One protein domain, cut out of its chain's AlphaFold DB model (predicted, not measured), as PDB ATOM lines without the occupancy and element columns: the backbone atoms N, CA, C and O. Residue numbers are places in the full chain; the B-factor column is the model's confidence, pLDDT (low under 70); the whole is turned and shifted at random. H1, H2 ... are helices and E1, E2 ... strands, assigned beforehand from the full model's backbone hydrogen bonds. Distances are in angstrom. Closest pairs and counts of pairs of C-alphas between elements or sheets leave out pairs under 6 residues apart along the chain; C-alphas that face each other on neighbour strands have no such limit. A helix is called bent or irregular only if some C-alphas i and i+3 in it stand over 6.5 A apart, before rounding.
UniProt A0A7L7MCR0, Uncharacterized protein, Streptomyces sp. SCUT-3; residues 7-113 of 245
ATOM      1  N   HIS A   7      24.582  11.535  10.413       97.62
ATOM      2  CA  HIS A   7      25.012  11.774   9.038       97.62
ATOM      3  C   HIS A   7      24.734  13.228   8.641       97.62
ATOM      4  O   HIS A   7      23.577  13.647   8.558       97.62
ATOM      5  N   VAL A   8      25.793  13.991   8.369       98.12
ATOM      6  CA  VAL A   8      25.715  15.392   7.934       98.12
ATOM      7  C   VAL A   8      26.256  15.505   6.517       98.12
ATOM      8  O   VAL A   8      27.407  15.163   6.251       98.12
ATOM      9  N   VAL A   9      25.428  16.005   5.604       98.56
ATOM     10  CA  VAL A   9      25.776  16.142   4.186       98.56
ATOM     11  C   VAL A   9      26.062  17.603   3.864       98.56
ATOM     12  O   VAL A   9      25.184  18.456   3.986       98.56
ATOM     13  N   HIS A  10      27.259  17.905   3.374       98.31
ATOM     14  CA  HIS A  10      27.587  19.221   2.826       98.31
ATOM     15  C   HIS A  10      27.350  19.275   1.312       98.31
ATOM     16  O   HIS A  10      27.728  18.362   0.581       98.31
ATOM     17  N   ILE A  11      26.771  20.372   0.819       97.75
ATOM     18  CA  ILE A  11      26.623  20.665  -0.612       97.75
ATOM     19  C   ILE A  11      27.557  21.817  -0.971       97.75
ATOM     20  O   ILE A  11      27.298  22.983  -0.651       97.75
ATOM     21  N   GLY A  12      28.654  21.473  -1.645       95.06
ATOM     22  CA  GLY A  12      29.794  22.356  -1.862       95.06
ATOM     23  C   GLY A  12      30.606  22.587  -0.584       95.06
ATOM     24  O   GLY A  12      30.068  22.689   0.517       95.06
ATOM     25  N   PHE A  13      31.927  22.677  -0.728       95.69
ATOM     26  CA  PHE A  13      32.831  22.927   0.390       95.69
ATOM     27  C   PHE A  13      34.099  23.635  -0.087       95.69
ATOM     28  O   PHE A  13      34.583  23.370  -1.186       95.69
ATOM     29  N   HIS A  14      34.644  24.504   0.757       94.50
ATOM     30  CA  HIS A  14      35.944  25.138   0.570       94.50
ATOM     31  C   HIS A  14      36.739  24.963   1.859       94.50
ATOM     32  O   HIS A  14      36.172  25.000   2.950       94.50
ATOM     33  N   ALA A  15      38.055  24.799   1.742       94.69
ATOM     34  CA  ALA A  15      38.913  24.496   2.884       94.69
ATOM     35  C   ALA A  15      38.873  25.567   3.993       94.69
ATOM     36  O   ALA A  15      39.105  25.239   5.152       94.69
ATOM     37  N   SER A  16      38.533  26.820   3.661       94.69
ATOM     38  CA  SER A  16      38.368  27.900   4.650       94.69
ATOM     39  C   SER A  16      37.310  27.594   5.706       94.69
ATOM     40  O   SER A  16      37.456  28.034   6.840       94.69
ATOM     41  N   GLU A  17      36.295  26.795   5.374       95.06
ATOM     42  CA  GLU A  17      35.176  26.486   6.270       95.06
ATOM     43  C   GLU A  17      35.427  25.240   7.128       95.06
ATOM     44  O   GLU A  17      34.566  24.829   7.895       95.06
ATOM     45  N   ALA A  18      36.613  24.625   7.047       94.75
ATOM     46  CA  ALA A  18      36.946  23.431   7.833       94.75
ATOM     47  C   ALA A  18      36.770  23.627   9.347       94.75
ATOM     48  O   ALA A  18      36.497  22.668  10.063       94.75
ATOM     49  N   HIS A  19      36.905  24.863   9.827       93.75
ATOM     50  CA  HIS A  19      36.758  25.221  11.234       93.75
ATOM     51  C   HIS A  19      35.304  25.209  11.731       93.75
ATOM     52  O   HIS A  19      35.086  25.218  12.938       93.75
ATOM     53  N   THR A  20      34.311  25.198  10.836       92.62
ATOM     54  CA  THR A  20      32.886  25.185  11.207       92.62
ATOM     55  C   THR A  20      32.305  23.773  11.275       92.62
ATOM     56  O   THR A  20      31.096  23.627  11.440       92.62
ATOM     57  N   VAL A  21      33.124  22.742  11.053       94.81
ATOM     58  CA  VAL A  21      32.681  21.352  10.912       94.81
ATOM     59  C   VAL A  21      33.326  20.488  11.983       94.81
ATOM     60  O   VAL A  21      34.551  20.442  12.106       94.81
ATOM     61  N   ASP A  22      32.492  19.759  12.716       93.94
ATOM     62  CA  ASP A  22      32.932  18.754  13.673       93.94
ATOM     63  C   ASP A  22      32.972  17.367  13.009       93.94
ATOM     64  O   ASP A  22      31.977  16.650  12.910       93.94
ATOM     65  N   PHE A  23      34.152  16.989  12.517       94.50
ATOM     66  CA  PHE A  23      34.377  15.679  11.892       94.50
ATOM     67  C   PHE A  23      34.448  14.532  12.920       94.50
ATOM     68  O   PHE A  23      34.352  13.353  12.559       94.50
ATOM     69  N   ASP A  24      34.625  14.857  14.200       93.31
ATOM     70  CA  ASP A  24      34.803  13.877  15.266       93.31
ATOM     71  C   ASP A  24      33.460  13.483  15.885       93.31
ATOM     72  O   ASP A  24      33.301  12.319  16.260       93.31
ATOM     73  N   ALA A  25      32.473  14.381  15.885       92.94
ATOM     74  CA  ALA A  25      31.102  14.098  16.307       92.94
ATOM     75  C   ALA A  25      30.260  13.399  15.224       92.94
ATOM     76  O   ALA A  25      29.505  12.480  15.539       92.94
ATOM     77  N   ASP A  26      30.431  13.764  13.949       94.75
ATOM     78  CA  ASP A  26      29.504  13.370  12.881       94.75
ATOM     79  C   ASP A  26      30.147  12.523  11.773       94.75
ATOM     80  O   ASP A  26      31.360  12.513  11.548       94.75
ATOM     81  N   HIS A  27      29.311  11.780  11.048       96.56
ATOM     82  CA  HIS A  27      29.643  11.246   9.734       96.56
ATOM     83  C   HIS A  27      29.451  12.358   8.706       96.56
ATOM     84  O   HIS A  27      28.376  12.514   8.128       96.56
ATOM     85  N   VAL A  28      30.504  13.145   8.489       98.06
ATOM     86  CA  VAL A  28      30.474  14.254   7.535       98.06
ATOM     87  C   VAL A  28      30.755  13.732   6.130       98.06
ATOM     88  O   VAL A  28      31.866  13.292   5.821       98.06
ATOM     89  N   THR A  29      29.754  13.800   5.263       98.56
ATOM     90  CA  THR A  29      29.890  13.533   3.830       98.56
ATOM     91  C   THR A  29      29.709  14.820   3.043       98.56
ATOM     92  O   THR A  29      29.203  15.827   3.544       98.56
ATOM     93  N   VAL A  30      30.157  14.823   1.793       98.50
ATOM     94  CA  VAL A  30      30.068  16.018   0.963       98.50
ATOM     95  C   VAL A  30      29.825  15.689  -0.498       98.50
ATOM     96  O   VAL A  30      30.433  14.776  -1.053       98.50
ATOM     97  N   VAL A  31      28.951  16.471  -1.128       98.38
ATOM     98  CA  VAL A  31      28.709  16.471  -2.568       98.38
ATOM     99  C   VAL A  31      29.227  17.785  -3.148       98.38
ATOM    100  O   VAL A  31      28.769  18.865  -2.772       98.38
ATOM    101  N   MET A  32      30.201  17.732  -4.056       96.50
ATOM    102  CA  MET A  32      30.799  18.936  -4.652       96.50
ATOM    103  C   MET A  32      31.293  18.704  -6.080       96.50
ATOM    104  O   MET A  32      31.426  17.563  -6.514       96.50
ATOM    105  N   SER A  33      31.586  19.780  -6.815       95.38
ATOM    106  CA  SER A  33      32.173  19.667  -8.150       95.38
ATOM    107  C   SER A  33      33.550  18.995  -8.113       95.38
ATOM    108  O   SER A  33      34.301  19.128  -7.140       95.38
ATOM    109  N   ARG A  34      33.930  18.339  -9.214       95.31
ATOM    110  CA  ARG A  34      35.280  17.782  -9.399       95.31
ATOM    111  C   ARG A  34      36.378  18.825  -9.182       95.31
ATOM    112  O   ARG A  34      37.376  18.528  -8.530       95.31
ATOM    113  N   SER A  35      36.184  20.046  -9.687       92.56
ATOM    114  CA  SER A  35      37.150  21.143  -9.539       92.56
ATOM    115  C   SER A  35      37.329  21.581  -8.084       92.56
ATOM    116  O   SER A  35      38.433  21.933  -7.676       92.56
ATOM    117  N   SER A  36      36.272  21.557  -7.271       92.56
ATOM    118  CA  SER A  36      36.360  21.865  -5.839       92.56
ATOM    119  C   SER A  36      36.998  20.723  -5.050       92.56
ATOM    120  O   SER A  36      37.881  20.985  -4.239       92.56
ATOM    121  N   ALA A  37      36.647  19.468  -5.351       95.31
ATOM    122  CA  ALA A  37      37.254  18.302  -4.706       95.31
ATOM    123  C   ALA A  37      38.772  18.239  -4.942       95.31
ATOM    124  O   ALA A  37      39.531  18.005  -4.008       95.31
ATOM    125  N   ALA A  38      39.223  18.531  -6.166       94.75
ATOM    126  CA  ALA A  38      40.643  18.551  -6.521       94.75
ATOM    127  C   ALA A  38      41.454  19.663  -5.822       94.75
ATOM    128  O   ALA A  38      42.680  19.597  -5.801       94.75
ATOM    129  N   ARG A  39      40.792  20.691  -5.273       94.81
ATOM    130  CA  ARG A  39      41.432  21.812  -4.563       94.81
ATOM    131  C   ARG A  39      41.509  21.611  -3.048       94.81
ATOM    132  O   ARG A  39      42.087  22.455  -2.365       94.81
ATOM    133  N   LEU A  40      40.921  20.542  -2.510       96.50
ATOM    134  CA  LEU A  40      41.002  20.260  -1.080       96.50
ATOM    135  C   LEU A  40      42.411  19.780  -0.697       96.50
ATOM    136  O   LEU A  40      42.946  18.895  -1.367       96.50
ATOM    137  N   PRO A  41      42.996  20.297   0.400       97.62
ATOM    138  CA  PRO A  41      44.176  19.693   1.008       97.62
ATOM    139  C   PRO A  41      43.916  18.223   1.354       97.62
ATOM    140  O   PRO A  41      42.826  17.884   1.824       97.62
ATOM    141  N   ALA A  42      44.909  17.356   1.146       96.94
ATOM    142  CA  ALA A  42      44.761  15.914   1.340       96.94
ATOM    143  C   ALA A  42      44.386  15.563   2.790       96.94
ATOM    144  O   ALA A  42      43.545  14.694   3.019       96.94
ATOM    145  N   GLU A  43      44.949  16.292   3.755       96.62
ATOM    146  CA  GLU A  43      44.672  16.136   5.182       96.62
ATOM    147  C   GLU A  43      43.222  16.470   5.531       96.62
ATOM    148  O   GLU A  43      42.659  15.888   6.447       96.62
ATOM    149  N   LEU A  44      42.605  17.410   4.817       97.12
ATOM    150  CA  LEU A  44      41.201  17.754   5.019       97.12
ATOM    151  C   LEU A  44      40.284  16.779   4.278       97.12
ATOM    152  O   LEU A  44      39.259  16.368   4.817       97.12
ATOM    153  N   ALA A  45      40.655  16.388   3.058       97.31
ATOM    154  CA  ALA A  45      39.897  15.426   2.269       97.31
ATOM    155  C   ALA A  45      39.747  14.080   2.999       97.31
ATOM    156  O   ALA A  45      38.674  13.483   2.946       97.31
ATOM    157  N   SER A  46      40.780  13.639   3.728       97.06
ATOM    158  CA  SER A  46      40.750  12.396   4.510       97.06
ATOM    159  C   SER A  46      39.843  12.444   5.745       97.06
ATOM    160  O   SER A  46      39.513  11.389   6.281       97.06
ATOM    161  N   ARG A  47      39.411  13.635   6.191       97.00
ATOM    162  CA  ARG A  47      38.475  13.785   7.321       97.00
ATOM    163  C   ARG A  47      37.020  13.553   6.925       97.00
ATOM    164  O   ARG A  47      36.210  13.219   7.785       97.00
ATOM    165  N   PHE A  48      36.669  13.727   5.651       97.81
ATOM    166  CA  PHE A  48      35.326  13.402   5.176       97.81
ATOM    167  C   PHE A  48      35.125  11.888   5.160       97.81
ATOM    168  O   PHE A  48      35.942  11.149   4.614       97.81
ATOM    169  N   ALA A  49      33.984  11.430   5.672       97.56
ATOM    170  CA  ALA A  49      33.592  10.027   5.580       97.56
ATOM    171  C   ALA A  49      33.428   9.591   4.112       97.56
ATOM    172  O   ALA A  49      33.792   8.476   3.738       97.56
ATOM    173  N   ARG A  50      32.917  10.496   3.264       98.31
ATOM    174  CA  ARG A  50      32.841  10.311   1.812       98.31
ATOM    175  C   ARG A  50      32.783  11.646   1.074       98.31
ATOM    176  O   ARG A  50      32.040  12.545   1.464       98.31
ATOM    177  N   ILE A  51      33.507  11.726  -0.042       98.25
ATOM    178  CA  ILE A  51      33.401  12.807  -1.029       98.25
ATOM    179  C   ILE A  51      32.728  12.243  -2.284       98.25
ATOM    180  O   ILE A  51      33.314  11.429  -2.998       98.25
ATOM    181  N   ALA A  52      31.497  12.669  -2.549       98.12
ATOM    182  CA  ALA A  52      30.774  12.384  -3.780       98.12
ATOM    183  C   ALA A  52      31.011  13.517  -4.788       98.12
ATOM    184  O   ALA A  52      30.780  14.695  -4.505       98.12
ATOM    185  N   VAL A  53      31.490  13.163  -5.978       97.56
ATOM    186  CA  VAL A  53      31.898  14.140  -6.991       97.56
ATOM    187  C   VAL A  53      30.794  14.337  -8.026       97.56
ATOM    188  O   VAL A  53      30.278  13.377  -8.596       97.56
ATOM    189  N   LEU A  54      30.469  15.601  -8.289       95.25
ATOM    190  CA  LEU A  54      29.652  16.033  -9.415       95.25
ATOM    191  C   LEU A  54      30.548  16.498 -10.566       95.25
ATOM    192  O   LEU A  54      31.438  17.336 -10.386       95.25
ATOM    193  N   ASP A  55      30.252  16.020 -11.767       92.75
ATOM    194  CA  ASP A  55      30.835  16.547 -12.995       92.75
ATOM    195  C   ASP A  55      30.019  17.758 -13.454       92.75
ATOM    196  O   ASP A  55      29.047  17.647 -14.197       92.75
ATOM    197  N   LEU A  56      30.400  18.926 -12.935       91.06
ATOM    198  CA  LEU A  56      29.831  20.219 -13.300       91.06
ATOM    199  C   LEU A  56      30.837  21.009 -14.142       91.06
ATOM    200  O   LEU A  56      32.043  20.899 -13.893       91.06
ATOM    201  N   PRO A  57      30.373  21.827 -15.103       88.00
ATOM    202  CA  PRO A  57      31.248  22.769 -15.783       88.00
ATOM    203  C   PRO A  57      31.869  23.734 -14.768       88.00
ATOM    204  O   PRO A  57      31.209  24.158 -13.818       88.00
ATOM    205  N   ASP A  58      33.132  24.100 -14.984       81.38
ATOM    206  CA  ASP A  58      33.788  25.138 -14.191       81.38
ATOM    207  C   ASP A  58      33.264  26.502 -14.654       81.38
ATOM    208  O   ASP A  58      33.695  27.053 -15.668       81.38
ATOM    209  N   SER A  59      32.220  26.975 -13.979       81.19
ATOM    210  CA  SER A  59      31.462  28.161 -14.359       81.19
ATOM    211  C   SER A  59      31.076  28.969 -13.128       81.19
ATOM    212  O   SER A  59      30.699  28.410 -12.101       81.19
ATOM    213  N   ASP A  60      31.087  30.295 -13.271       74.19
ATOM    214  CA  ASP A  60      30.545  31.234 -12.280       74.19
ATOM    215  C   ASP A  60      29.001  31.298 -12.305       74.19
ATOM    216  O   ASP A  60      28.383  32.115 -11.618       74.19
ATOM    217  N   ASP A  61      28.361  30.460 -13.121       85.88
ATOM    218  CA  ASP A  61      26.914  30.343 -13.217       85.88
ATOM    219  C   ASP A  61      26.321  29.707 -11.951       85.88
ATOM    220  O   ASP A  61      26.441  28.502 -11.703       85.88
ATOM    221  N   LEU A  62      25.623  30.537 -11.175       83.69
ATOM    222  CA  LEU A  62      24.970  30.157  -9.925       83.69
ATOM    223  C   LEU A  62      23.909  29.064 -10.129       83.69
ATOM    224  O   LEU A  62      23.578  28.345  -9.183       83.69
ATOM    225  N   ASP A  63      23.338  28.928 -11.329       90.06
ATOM    226  CA  ASP A  63      22.299  27.936 -11.630       90.06
ATOM    227  C   ASP A  63      22.879  26.537 -11.880       90.06
ATOM    228  O   ASP A  63      22.130  25.562 -11.874       90.06
ATOM    229  N   THR A  64      24.199  26.405 -12.055       92.88
ATOM    230  CA  THR A  64      24.856  25.130 -12.391       92.88
ATOM    231  C   THR A  64      24.514  24.019 -11.401       92.88
ATOM    232  O   THR A  64      24.151  22.916 -11.807       92.88
ATOM    233  N   TYR A  65      24.572  24.311 -10.098       94.00
ATOM    234  CA  TYR A  65      24.191  23.342  -9.073       94.00
ATOM    235  C   TYR A  65      22.678  23.093  -9.050       94.00
ATOM    236  O   TYR A  65      22.267  21.955  -8.860       94.00
ATOM    237  N   ASP A  66      21.839  24.111  -9.276       95.00
ATOM    238  CA  ASP A  66      20.377  23.928  -9.265       95.00
ATOM    239  C   ASP A  66      19.919  22.988 -10.388       95.00
ATOM    240  O   ASP A  66      19.095  22.106 -10.166       95.00
ATOM    241  N   ARG A  67      20.539  23.088 -11.571       95.56
ATOM    242  CA  ARG A  67      20.297  22.155 -12.685       95.56
ATOM    243  C   ARG A  67      20.734  20.720 -12.382       95.56
ATOM    244  O   ARG A  67      20.253  19.797 -13.026       95.56
ATOM    245  N   ALA A  68      21.641  20.524 -11.427       96.38
ATOM    246  CA  ALA A  68      22.183  19.218 -11.063       96.38
ATOM    247  C   ALA A  68      21.482  18.581  -9.849       96.38
ATOM    248  O   ALA A  68      21.976  17.587  -9.313       96.38
ATOM    249  N   VAL A  69      20.354  19.134  -9.384       97.56
ATOM    250  CA  VAL A  69      19.676  18.681  -8.156       97.56
ATOM    251  C   VAL A  69      19.262  17.217  -8.209       97.56
ATOM    252  O   VAL A  69      19.455  16.518  -7.219       97.56
ATOM    253  N   ASP A  70      18.773  16.721  -9.342       97.94
ATOM    254  CA  ASP A  70      18.391  15.307  -9.448       97.94
ATOM    255  C   ASP A  70      19.604  14.381  -9.326       97.94
ATOM    256  O   ASP A  70      19.573  13.411  -8.572       97.94
ATOM    257  N   ARG A  71      20.736  14.756  -9.931       98.00
ATOM    258  CA  ARG A  71      21.988  14.017  -9.744       98.00
ATOM    259  C   ARG A  71      22.482  14.084  -8.298       98.00
ATOM    260  O   ARG A  71      23.001  13.101  -7.775       98.00
ATOM    261  N   MET A  72      22.311  15.223  -7.629       98.31
ATOM    262  CA  MET A  72      22.623  15.341  -6.204       98.31
ATOM    263  C   MET A  72      21.725  14.455  -5.344       98.31
ATOM    264  O   MET A  72      22.232  13.845  -4.411       98.31
ATOM    265  N   ARG A  73      20.430  14.332  -5.660       98.50
ATOM    266  CA  ARG A  73      19.516  13.420  -4.950       98.50
ATOM    267  C   ARG A  73      20.010  11.983  -5.023       98.50
ATOM    268  O   ARG A  73      20.082  11.331  -3.990       98.50
ATOM    269  N   GLU A  74      20.420  11.520  -6.201       98.50
ATOM    270  CA  GLU A  74      20.980  10.172  -6.376       98.50
ATOM    271  C   GLU A  74      22.239   9.954  -5.529       98.50
ATOM    272  O   GLU A  74      22.359   8.946  -4.833       98.50
ATOM    273  N   LEU A  75      23.168  10.917  -5.546       98.56
ATOM    274  CA  LEU A  75      24.391  10.833  -4.747       98.56
ATOM    275  C   LEU A  75      24.082  10.826  -3.248       98.56
ATOM    276  O   LEU A  75      24.613   9.991  -2.523       98.56
ATOM    277  N   VAL A  76      23.204  11.716  -2.782       98.62
ATOM    278  CA  VAL A  76      22.817  11.788  -1.366       98.62
ATOM    279  C   VAL A  76      22.048  10.544  -0.935       98.62
ATOM    280  O   VAL A  76      22.274  10.068   0.171       98.62
ATOM    281  N   ALA A  77      21.213   9.957  -1.793       98.56
ATOM    282  CA  ALA A  77      20.552   8.685  -1.511       98.56
ATOM    283  C   ALA A  77      21.567   7.538  -1.366       98.56
ATOM    284  O   ALA A  77      21.454   6.734  -0.443       98.56
ATOM    285  N   GLY A  78      22.597   7.498  -2.219       98.31
ATOM    286  CA  GLY A  78      23.703   6.544  -2.087       98.31
ATOM    287  C   GLY A  78      24.475   6.719  -0.777       98.31
ATOM    288  O   GLY A  78      24.723   5.746  -0.069       98.31
ATOM    289  N   LEU A  79      24.784   7.965  -0.405       98.31
ATOM    290  CA  LEU A  79      25.402   8.280   0.887       98.31
ATOM    291  C   LEU A  79      24.492   7.888   2.056       98.31
ATOM    292  O   LEU A  79      24.964   7.348   3.050       98.31
ATOM    293  N   ALA A  80      23.186   8.120   1.941       97.69
ATOM    294  CA  ALA A  80      22.228   7.773   2.980       97.69
ATOM    295  C   ALA A  80      22.097   6.254   3.178       97.69
ATOM    296  O   ALA A  80      21.878   5.798   4.298       97.69
ATOM    297  N   ALA A  81      22.276   5.464   2.118       97.56
ATOM    298  CA  ALA A  81      22.334   4.009   2.221       97.56
ATOM    299  C   ALA A  81      23.592   3.514   2.967       97.56
ATOM    300  O   ALA A  81      23.533   2.483   3.631       97.56
ATOM    301  N   GLU A  82      24.714   4.241   2.884       96.94
ATOM    302  CA  GLU A  82      25.983   3.891   3.548       96.94
ATOM    303  C   GLU A  82      26.059   4.413   4.997       96.94
ATOM    304  O   GLU A  82      26.533   3.707   5.889       96.94
ATOM    305  N   PHE A  83      25.579   5.635   5.249       96.38
ATOM    306  CA  PHE A  83      25.757   6.353   6.520       96.38
ATOM    307  C   PHE A  83      24.458   6.586   7.307       96.38
ATOM    308  O   PHE A  83      24.504   7.135   8.406       96.38
ATOM    309  N   GLY A  84      23.311   6.138   6.792       96.19
ATOM    310  CA  GLY A  84      21.989   6.396   7.368       96.19
ATOM    311  C   GLY A  84      21.337   7.678   6.829       96.19
ATOM    312  O   GLY A  84      21.975   8.454   6.111       96.19
ATOM    313  N   PRO A  85      20.051   7.925   7.140       97.19
ATOM    314  CA  PRO A  85      19.346   9.113   6.664       97.19
ATOM    315  C   PRO A  85      20.075  10.397   7.103       97.19
ATOM    316  O   PRO A  85      20.555  10.452   8.238       97.19
ATOM    317  N   PRO A  86      20.175  11.429   6.244       97.94
ATOM    318  CA  PRO A  86      20.819  12.679   6.627       97.94
ATOM    319  C   PRO A  86      20.075  13.330   7.797       97.94
ATOM    320  O   PRO A  86      18.889  13.626   7.692       97.94
ATOM    321  N   ALA A  87      20.778  13.596   8.894       97.38
ATOM    322  CA  ALA A  87      20.254  14.400   9.996       97.38
ATOM    323  C   ALA A  87      20.283  15.898   9.649       97.38
ATOM    324  O   ALA A  87      19.443  16.670  10.108       97.38
ATOM    325  N   ALA A  88      21.242  16.305   8.812       97.81
ATOM    326  CA  ALA A  88      21.377  17.668   8.324       97.81
ATOM    327  C   ALA A  88      21.927  17.706   6.892       97.81
ATOM    328  O   ALA A  88      22.764  16.894   6.497       97.81
ATOM    329  N   ILE A  89      21.478  18.706   6.131       98.50
ATOM    330  CA  ILE A  89      22.030  19.061   4.819       98.50
ATOM    331  C   ILE A  89      22.469  20.521   4.887       98.50
ATOM    332  O   ILE A  89      21.646  21.413   5.119       98.50
ATOM    333  N   VAL A  90      23.759  20.772   4.693       97.69
ATOM    334  CA  VAL A  90      24.404  22.068   4.920       97.69
ATOM    335  C   VAL A  90      24.922  22.637   3.602       97.69
ATOM    336  O   VAL A  90      25.568  21.951   2.817       97.69
ATOM    337  N   ALA A  91      24.655  23.918   3.365       95.88
ATOM    338  CA  ALA A  91      25.189  24.680   2.244       95.88
ATOM    339  C   ALA A  91      25.670  26.031   2.767       95.88
ATOM    340  O   ALA A  91      24.891  26.767   3.367       95.88
ATOM    341  N   LEU A  92      26.950  26.332   2.546       93.88
ATOM    342  CA  LEU A  92      27.590  27.565   3.020       93.88
ATOM    343  C   LEU A  92      27.754  28.609   1.908       93.88
ATOM    344  O   LEU A  92      28.164  29.737   2.168       93.88
ATOM    345  N   TYR A  93      27.424  28.244   0.667       92.06
ATOM    346  CA  TYR A  93      27.613  29.096  -0.500       92.06
ATOM    347  C   TYR A  93      26.285  29.447  -1.149       92.06
ATOM    348  O   TYR A  93      25.322  28.677  -1.161       92.06
ATOM    349  N   GLU A  94      26.267  30.625  -1.762       91.25
ATOM    350  CA  GLU A  94      25.109  31.148  -2.477       91.25
ATOM    351  C   GLU A  94      24.568  30.146  -3.510       91.25
ATOM    352  O   GLU A  94      23.391  29.791  -3.471       91.25
ATOM    353  N   HIS A  95      25.431  29.638  -4.397       91.62
ATOM    354  CA  HIS A  95      25.030  28.725  -5.473       91.62
ATOM    355  C   HIS A  95      24.546  27.359  -4.970       91.62
ATOM    356  O   HIS A  95      23.874  26.649  -5.715       91.62
ATOM    357  N   THR A  96      24.847  26.986  -3.721       94.94
ATOM    358  CA  THR A  96      24.415  25.709  -3.134       94.94
ATOM    359  C   THR A  96      23.208  25.831  -2.209       94.94
ATOM    360  O   THR A  96      22.592  24.816  -1.888       94.94
ATOM    361  N   THR A  97      22.795  27.048  -1.842       95.25
ATOM    362  CA  THR A  97      21.690  27.274  -0.894       95.25
ATOM    363  C   THR A  97      20.346  26.768  -1.427       95.25
ATOM    364  O   THR A  97      19.651  26.025  -0.733       95.25
ATOM    365  N   LEU A  98      19.981  27.125  -2.665       96.62
ATOM    366  CA  LEU A  98      18.742  26.645  -3.291       96.62
ATOM    367  C   LEU A  98      18.753  25.121  -3.528       96.62
ATOM    368  O   LEU A  98      17.798  24.460  -3.117       96.62
ATOM    369  N   PRO A  99      19.820  24.531  -4.103       97.25
ATOM    370  CA  PRO A  99      19.930  23.081  -4.204       97.25
ATOM    371  C   PRO A  99      19.781  22.351  -2.867       97.25
ATOM    372  O   PRO A  99      19.054  21.365  -2.784       97.25
ATOM    373  N   ALA A 100      20.419  22.849  -1.803       98.19
ATOM    374  CA  ALA A 100      20.304  22.253  -0.477       98.19
ATOM    375  C   ALA A 100      18.875  22.322   0.070       98.19
ATOM    376  O   ALA A 100      18.414  21.342   0.642       98.19
ATOM    377  N   ALA A 101      18.147  23.422  -0.146       98.38
ATOM    378  CA  ALA A 101      16.734  23.511   0.229       98.38
ATOM    379  C   ALA A 101      15.877  22.449  -0.486       98.38
ATOM    380  O   ALA A 101      15.087  21.759   0.153       98.38
ATOM    381  N   ARG A 102      16.099  22.231  -1.791       98.50
ATOM    382  CA  ARG A 102      15.398  21.180  -2.555       98.50
ATOM    383  C   ARG A 102      15.738  19.769  -2.079       98.50
ATOM    384  O   ARG A 102      14.886  18.884  -2.137       98.50
ATOM    385  N   LEU A 103      16.981  19.540  -1.653       98.62
ATOM    386  CA  LEU A 103      17.403  18.265  -1.072       98.62
ATOM    387  C   LEU A 103      16.775  18.061   0.310       98.62
ATOM    388  O   LEU A 103      16.285  16.976   0.591       98.62
ATOM    389  N   ARG A 104      16.720  19.103   1.145       98.62
ATOM    390  CA  ARG A 104      16.061  19.054   2.457       98.62
ATOM    391  C   ARG A 104      14.598  18.653   2.351       98.62
ATOM    392  O   ARG A 104      14.196  17.705   3.013       98.62
ATOM    393  N   GLU A 105      13.838  19.299   1.468       98.25
ATOM    394  CA  GLU A 105      12.442  18.924   1.212       98.25
ATOM    395  C   GLU A 105      12.319  17.474   0.724       98.25
ATOM    396  O   GLU A 105      11.440  16.747   1.174       98.25
ATOM    397  N   HIS A 106      13.229  17.028  -0.151       98.25
ATOM    398  CA  HIS A 106      13.218  15.662  -0.678       98.25
ATOM    399  C   HIS A 106      13.505  14.596   0.393       98.25
ATOM    400  O   HIS A 106      12.859  13.553   0.399       98.25
ATOM    401  N   PHE A 107      14.455  14.853   1.293       98.12
ATOM    402  CA  PHE A 107      14.861  13.915   2.345       98.12
ATOM    403  C   PHE A 107      14.132  14.133   3.682       98.12
ATOM    404  O   PHE A 107      14.427  13.440   4.650       98.12
ATOM    405  N   GLY A 108      13.194  15.085   3.757       97.81
ATOM    406  CA  GLY A 108      12.473  15.412   4.993       97.81
ATOM    407  C   GLY A 108      13.353  16.036   6.084       97.81
ATOM    408  O   GLY A 108      13.050  15.912   7.268       97.81
ATOM    409  N   VAL A 109      14.452  16.691   5.701       98.12
ATOM    410  CA  VAL A 109      15.423  17.282   6.631       98.12
ATOM    411  C   VAL A 109      15.007  18.716   6.975       98.12
ATOM    412  O   VAL A 109      14.789  19.513   6.059       98.12
ATOM    413  N   PRO A 110      14.930  19.104   8.261       96.75
ATOM    414  CA  PRO A 110      14.608  20.475   8.647       96.75
ATOM    415  C   PRO A 110      15.615  21.506   8.116       96.75
ATOM    416  O   PRO A 110      16.816  21.247   8.021       96.75
ATOM    417  N   GLY A 111      15.141  22.715   7.810       96.19
ATOM    418  CA  GLY A 111      15.988  23.850   7.442       96.19
ATOM    419  C   GLY A 111      15.262  24.866   6.566       96.19
ATOM    420  O   GLY A 111      14.037  24.885   6.505       96.19
ATOM    421  N   THR A 112      16.028  25.722   5.886       96.75
ATOM    422  CA  THR A 112      15.479  26.698   4.933       96.75
ATOM    423  C   THR A 112      14.737  25.988   3.802       96.75
ATOM    424  O   THR A 112      15.345  25.171   3.104       96.75
ATOM    425  N   ASP A 113      13.460  26.336   3.622       96.81
ATOM    426  CA  ASP A 113      12.596  25.843   2.545       96.81
ATOM    427  C   ASP A 113      12.949  26.452   1.173       96.81
ATOM    428  O   ASP A 113      13.675  27.453   1.075       96.81
TER     429      ASP A 113
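AT A GLANCE: This is residues 7 to 113 of the 245 residues of an uncharacterized protein of Streptomyces sp. SCUT-3 (UniProt A0A7L7MCR0). Picture one strongly twisted sheet of four parallel strands, with the two long helices H5 and H6 over one of its faces, H5 along E2 and E1 and H6 along E4. On the other face the short helix H2 covers the edge strand E3, while the short H1 and H3 lie farther out, off the sheet; the short H4, also off the sheet, packs on residues 95 to 99 of H6. The printed part has 107 residues with six named helices and four named strands, in the order E1 H1 E2 H2 H3 E3 H4 H5 E4 H6, and its class is mixed, helices and strands. Across the sheet the order is E3, E2, E1, E4. The whole is compact and rounded, with a radius of gyration of the C-alphas of 12.6 A and spans of 31, 30 and 22 A.

IN THESE COORDINATES: Find C-alpha 7 at (25.012, 11.774, 9.038), where E1, residues 7 to 11, begins; it covers 13.2 A. Beside it look for E2, residues 27 to 33, the longest strand at 19.9 A, then E3, residues 50 to 54, 13.0 A, and E4, residues 86 to 90, 10.2 A. The longest helix by residues is H5, residues 69 to 83, 15 residues, which runs 20.1 A from C-alpha 69 at (19.676, 18.681, -8.156). H6, residues 94 to 107, covers 20.6 A and ends at C-alpha 107, (14.861, 13.915, 2.345); it is irregular, but only just, with C-alphas 95 and 98 7.0 A apart. H1, residues 15 to 20, 10.3 A, is irregular too, with C-alphas 16 and 19 7.3 A apart. The short helices are H2, residues 34 to 37, 5.1 A; H3, residues 42 to 45, 5.0 A; and H4, residues 63 to 67, 6.2 A.

HOW THE PARTS SIT: Start at the inner strands E1 and E2, parallel at 18 degrees, where N 10 and O 29 are 2.9 A apart, within hydrogen-bond range. On E2's other side is the edge strand E3, parallel at 18 degrees, with N 52 and O 30 at 2.8 A. On E1's other side is the edge strand E4, parallel at 26 degrees, with N 11 and O 90 at 2.8 A. E1, H1, E2 and E2, H2 H3, E3 are strand-helix-strand units, parallel neighbour strands with helices between, and E3, H4 H5, E4 is a split one, with E2 and E1 between its strands; each crossover is right-handed. H5 is on the sheet at a height of 8.4 A, over E2 and E1, along the strands at 25 degrees to E2 on the local plane; its closest C-alphas to E3 are those of Leu 75 and Ala 52, 6.6 A. H6, on the same face, is over E4 at a height of 8.0 A, along the strands at 6 degrees to E4 on the local plane. H5 touches H6 with residues 69 to 73 alone, closest at the C-alphas of Val 69 and Pro 99, 5.9 A, at a steep tilt of 60 degrees, the same way. H6 touches H4 with residues 95 to 99 alone, closest at the C-alphas of Pro 99 and Asp 66, 5.2 A. H2 is on the opposite face, over E3. H1 and H3, not on the sheet, are close but not clearly touching, with the C-alphas of Ala 15 and Leu 44 7.4 A apart. In H4 and H5 every O i to N i+4 pair is within hydrogen-bond range, in H6 8 of 10, in H1 0 of 2 but 2 of 3 O i to N i+3 pairs; H2 and H3 are too short for an O i to N i+4 pair.

THE WHOLE: The two C-alphas farthest apart are those of Ala 25 and Asp 61, 34.0 A. The printed part has no cut and no long link. The mean pLDDT of the printed part is 95.6, and no printed residue is under 70.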